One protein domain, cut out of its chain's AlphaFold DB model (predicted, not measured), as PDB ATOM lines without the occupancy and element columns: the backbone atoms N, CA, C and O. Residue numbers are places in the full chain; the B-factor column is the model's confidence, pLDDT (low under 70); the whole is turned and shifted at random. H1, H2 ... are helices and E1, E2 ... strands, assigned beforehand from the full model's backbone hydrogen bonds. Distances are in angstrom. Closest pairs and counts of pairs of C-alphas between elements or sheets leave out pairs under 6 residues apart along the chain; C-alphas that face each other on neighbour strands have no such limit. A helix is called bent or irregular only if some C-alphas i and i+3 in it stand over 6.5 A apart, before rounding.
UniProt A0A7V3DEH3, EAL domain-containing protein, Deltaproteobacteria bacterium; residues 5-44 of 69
ATOM      1  N   GLU A   5     121.803 171.490 198.486       98.06
ATOM      2  CA  GLU A   5     122.357 170.866 199.692       98.06
ATOM      3  C   GLU A   5     123.812 170.427 199.475       98.06
ATOM      4  O   GLU A   5     124.217 170.135 198.350       98.06
ATOM      5  N   GLY A   6     124.599 170.382 200.553       97.50
ATOM      6  CA  GLY A   6     125.995 169.930 200.513       97.50
ATOM      7  C   GLY A   6     126.995 170.979 200.015       97.50
ATOM      8  O   GLY A   6     127.984 170.627 199.383       97.50
ATOM      9  N   ILE A   7     126.750 172.268 200.271       98.25
ATOM     10  CA  ILE A   7     127.684 173.350 199.915       98.25
ATOM     11  C   ILE A   7     128.823 173.415 200.940       98.25
ATOM     12  O   ILE A   7     128.623 173.769 202.102       98.25
ATOM     13  N   GLU A   8     130.028 173.098 200.501       98.12
ATOM     14  CA  GLU A   8     131.232 172.990 201.323       98.12
ATOM     15  C   GLU A   8     132.314 174.002 200.929       98.12
ATOM     16  O   GLU A   8     133.143 174.334 201.773       98.12
ATOM     17  N   THR A   9     132.296 174.528 199.695       98.00
ATOM     18  CA  THR A   9     133.329 175.455 199.195       98.00
ATOM     19  C   THR A   9     132.764 176.719 198.543       98.00
ATOM     20  O   THR A   9     131.641 176.740 198.022       98.00
ATOM     21  N   ASP A  10     133.567 177.785 198.527       98.12
ATOM     22  CA  ASP A  10     133.215 179.060 197.890       98.12
ATOM     23  C   ASP A  10     133.009 178.927 196.373       98.12
ATOM     24  O   ASP A  10     132.166 179.623 195.795       98.12
ATOM     25  N   GLU A  11     133.708 178.007 195.704       98.50
ATOM     26  CA  GLU A  11     133.515 177.738 194.275       98.50
ATOM     27  C   GLU A  11     132.124 177.155 193.994       98.50
ATOM     28  O   GLU A  11     131.457 177.564 193.037       98.50
ATOM     29  N   GLN A  12     131.651 176.235 194.842       98.38
ATOM     30  CA  GLN A  12     130.303 175.671 194.736       98.38
ATOM     31  C   GLN A  12     129.246 176.763 194.937       98.38
ATOM     32  O   GLN A  12     128.320 176.883 194.131       98.38
ATOM     33  N   LEU A  13     129.415 177.609 195.961       97.69
ATOM     34  CA  LEU A  13     128.533 178.750 196.213       97.69
ATOM     35  C   LEU A  13     128.514 179.727 195.028       97.69
ATOM     36  O   LEU A  13     127.446 180.174 194.605       97.69
ATOM     37  N   THR A  14     129.682 180.039 194.472       97.81
ATOM     38  CA  THR A  14     129.825 180.934 193.315       97.81
ATOM     39  C   THR A  14     129.070 180.395 192.104       97.81
ATOM     40  O   THR A  14     128.333 181.136 191.450       97.81
ATOM     41  N   ARG A  15     129.177 179.090 191.836       97.88
ATOM     42  CA  ARG A  15     128.454 178.450 190.733       97.88
ATOM     43  C   ARG A  15     126.943 178.407 190.949       97.88
ATOM     44  O   ARG A  15     126.191 178.571 189.997       97.88
ATOM     45  N   LEU A  16     126.483 178.210 192.181       97.75
ATOM     46  CA  LEU A  16     125.053 178.242 192.499       97.75
ATOM     47  C   LEU A  16     124.463 179.645 192.316       97.75
ATOM     48  O   LEU A  16     123.374 179.790 191.759       97.75
ATOM     49  N   LYS A  17     125.207 180.684 192.709       95.75
ATOM     50  CA  LYS A  17     124.817 182.082 192.474       95.75
ATOM     51  C   LYS A  17     124.723 182.412 190.983       95.75
ATOM     52  O   LYS A  17     123.782 183.097 190.595       95.75
ATOM     53  N   SER A  18     125.642 181.910 190.151       97.56
ATOM     54  CA  SER A  18     125.648 182.205 188.708       97.56
ATOM     55  C   SER A  18     124.469 181.605 187.935       97.56
ATOM     56  O   SER A  18     124.147 182.087 186.854       97.56
ATOM     57  N   ILE A  19     123.808 180.587 188.494       96.81
ATOM     58  CA  ILE A  19     122.585 179.985 187.941       96.81
ATOM     59  C   ILE A  19     121.316 180.436 188.679       96.81
ATOM     60  O   ILE A  19     120.276 179.788 188.569       96.81
ATOM     61  N   ASN A  20     121.393 181.519 189.458       95.69
ATOM     62  CA  ASN A  20     120.289 182.065 190.251       95.69
ATOM     63  C   ASN A  20     119.676 181.045 191.236       95.69
ATOM     64  O   ASN A  20     118.463 181.016 191.447       95.69
ATOM     65  N   CYS A  21     120.503 180.210 191.872       96.25
ATOM     66  CA  CYS A  21     120.074 179.419 193.022       96.25
ATOM     67  C   CYS A  21     120.180 180.268 194.298       96.25
ATOM     68  O   CYS A  21     121.273 180.576 194.774       96.25
ATOM     69  N   ASN A  22     119.032 180.672 194.845       90.12
ATOM     70  CA  ASN A  22     118.951 181.603 195.977       90.12
ATOM     71  C   ASN A  22     118.889 180.927 197.357       90.12
ATOM     72  O   ASN A  22     118.836 181.632 198.365       90.12
ATOM     73  N   GLY A  23     118.843 179.595 197.420       93.69
ATOM     74  CA  GLY A  23     118.755 178.844 198.670       93.69
ATOM     75  C   GLY A  23     119.810 177.751 198.749       93.69
ATOM     76  O   GLY A  23     120.061 177.057 197.765       93.69
ATOM     77  N   GLY A  24     120.413 177.581 199.925       95.38
ATOM     78  CA  GLY A  24     121.436 176.565 200.119       95.38
ATOM     79  C   GLY A  24     121.660 176.160 201.573       95.38
ATOM     80  O   GLY A  24     121.431 176.949 202.490       95.38
ATOM     81  N   GLN A  25     122.122 174.925 201.755       96.69
ATOM     82  CA  GLN A  25     122.586 174.357 203.017       96.69
ATOM     83  C   GLN A  25     123.915 173.637 202.789       96.69
ATOM     84  O   GLN A  25     124.119 172.968 201.778       96.69
ATOM     85  N   GLY A  26     124.816 173.725 203.760       96.75
ATOM     86  CA  GLY A  26     126.048 172.954 203.749       96.75
ATOM     87  C   GLY A  26     127.044 173.444 204.787       96.75
ATOM     88  O   GLY A  26     126.803 174.440 205.477       96.75
ATOM     89  N   PHE A  27     128.158 172.726 204.902       96.88
ATOM     90  CA  PHE A  27     129.158 172.964 205.941       96.88
ATOM     91  C   PHE A  27     129.914 174.280 205.758       96.88
ATOM     92  O   PHE A  27     130.452 174.784 206.742       96.88
ATOM     93  N   LEU A  28     129.885 174.868 204.555       95.69
ATOM     94  CA  LEU A  28     130.372 176.226 204.311       95.69
ATOM     95  C   LEU A  28     129.636 177.259 205.182       95.69
ATOM     96  O   LEU A  28     130.232 178.238 205.616       95.69
ATOM     97  N   PHE A  29     128.345 177.037 205.457       92.62
ATOM     98  CA  PHE A  29     127.528 177.943 206.271       92.62
ATOM     99  C   PHE A  29     127.519 177.546 207.743       92.62
ATOM    100  O   PHE A  29     127.671 178.386 208.627       92.62
ATOM    101  N   SER A  30     127.269 176.266 208.017       93.31
ATOM    102  CA  SER A  30     127.214 175.740 209.374       93.31
ATOM    103  C   SER A  30     127.352 174.224 209.368       93.31
ATOM    104  O   SER A  30     126.780 173.531 208.522       93.31
ATOM    105  N   LYS A  31     128.070 173.697 210.356       93.38
ATOM    106  CA  LYS A  31     128.004 172.271 210.689       93.38
ATOM    107  C   LYS A  31     126.636 171.946 211.313       93.38
ATOM    108  O   LYS A  31     125.969 172.855 211.804       93.38
ATOM    109  N   PRO A  32     126.214 170.668 211.358       92.75
ATOM    110  CA  PRO A  32     125.020 170.277 212.090       92.75
ATOM    111  C   PRO A  32     125.101 170.773 213.533       92.75
ATOM    112  O   PRO A  32     126.082 170.533 214.237       92.75
ATOM    113  N   VAL A  33     124.070 171.496 213.953       92.56
ATOM    114  CA  VAL A  33     123.990 172.073 215.291       92.56
ATOM    115  C   VAL A  33     123.145 171.157 216.161       92.56
ATOM    116  O   VAL A  33     122.070 170.719 215.753       92.56
ATOM    117  N   GLU A  34     123.613 170.869 217.376       96.25
ATOM    118  CA  GLU A  34     122.804 170.139 218.352       96.25
ATOM    119  C   GLU A  34     121.484 170.875 218.611       96.25
ATOM    120  O   GLU A  34     121.469 172.098 218.760       96.25
ATOM    121  N   GLY A  35     120.379 170.138 218.759       95.75
ATOM    122  CA  GLY A  35     119.044 170.731 218.919       95.75
ATOM    123  C   GLY A  35     118.959 171.785 220.033       95.75
ATOM    124  O   GLY A  35     118.392 172.859 219.837       95.75
ATOM    125  N   ARG A  36     119.621 171.534 221.172       96.38
ATOM    126  CA  ARG A  36     119.719 172.467 222.314       96.38
ATOM    127  C   ARG A  36     120.369 173.814 221.973       96.38
ATOM    128  O   ARG A  36     120.080 174.809 222.629       96.38
ATOM    129  N   ASN A  37     121.215 173.859 220.945       93.12
ATOM    130  CA  ASN A  37     121.986 175.040 220.557       93.12
ATOM    131  C   ASN A  37     121.349 175.804 219.381       93.12
ATOM    132  O   ASN A  37     121.777 176.917 219.076       93.12
ATOM    133  N   VAL A  38     120.297 175.266 218.749       91.06
ATOM    134  CA  VAL A  38     119.611 175.910 217.611       91.06
ATOM    135  C   VAL A  38     119.049 177.278 217.996       91.06
ATOM    136  O   VAL A  38     119.181 178.238 217.239       91.06
ATOM    137  N   ARG A  39     118.460 177.406 219.194       91.94
ATOM    138  CA  ARG A  39     117.913 178.687 219.666       91.94
ATOM    139  C   ARG A  39     119.000 179.754 219.780       91.94
ATOM    140  O   ARG A  39     118.776 180.888 219.369       91.94
ATOM    141  N   THR A  40     120.166 179.378 220.297       91.75
ATOM    142  CA  THR A  40     121.333 180.259 220.377       91.75
ATOM    143  C   THR A  40     121.803 180.650 218.986       91.75
ATOM    144  O   THR A  40     121.950 181.838 218.744       91.75
ATOM    145  N   MET A  41     121.933 179.694 218.059       87.75
ATOM    146  CA  MET A  41     122.329 179.956 216.669       87.75
ATOM    147  C   MET A  41     121.388 180.938 215.953       87.75
ATOM    148  O   MET A  41     121.853 181.777 215.191       87.75
ATOM    149  N   ILE A  42     120.073 180.839 216.171       88.44
ATOM    150  CA  ILE A  42     119.086 181.751 215.564       88.44
ATOM    151  C   ILE A  42     119.162 183.154 216.189       88.44
ATOM    152  O   ILE A  42     118.968 184.151 215.495       88.44
ATOM    153  N   ASN A  43     119.410 183.238 217.500       87.69
ATOM    154  CA  ASN A  43     119.416 184.502 218.243       87.69
ATOM    155  C   ASN A  43     120.759 185.238 218.173       87.69
ATOM    156  O   ASN A  43     120.784 186.467 218.246       87.69
ATOM    157  N   SER A  44     121.873 184.518 218.028       79.31
ATOM    158  CA  SER A  44     123.111 185.105 217.539       79.31
ATOM    159  C   SER A  44     122.797 185.555 216.125       79.31
ATOM    160  O   SER A  44     122.641 184.694 215.262       79.31
TER     161      SER A  44
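AT A GLANCE: This is residues 5 to 44 of the 69 residues of the protein "EAL domain-containing protein" of Deltaproteobacteria bacterium (UniProt A0A7V3DEH3). A small loose head, made of residues 5 to 9, H1 and E1, lies at one end, and from it a link leads off to H2 alone at the other end, where residues 34 to 40 stick out free. The printed part has 40 residues, in the order H1, E1, H2, and is mostly helix. It is loose, with a radius of gyration of the C-alphas of 12.2 A and spans of 35 by 15 by 14 A.

HOW THE PARTS SIT: Look first at H1, residues 10 to 18, where every O i to N i+4 pair is within hydrogen-bond range. A tight link of 4 residues leads to E1, residues 23 to 25, only just apart from H1 at 8.4 A; E1 pairs with no named strand. H2, residues 35 to 43, is apart from both and has 3 of 5 such pairs within range.

IN THESE COORDINATES: Find C-alpha 10 at (133.215, 179.060, 197.890); H1 runs 12.3 A from there. E1 spans 7.3 A. H2 runs 13.8 A to C-alpha 43 at (119.416, 184.502, 218.243); it is irregular, but only just, with C-alphas 36 and 39 7.0 A apart.

THE WHOLE: The C-alphas of Ser 18 and Arg 36, the two farthest apart, are 35.5 A apart. The printed part has no cut, no link is long, and no printed residue is under 70 in pLDDT.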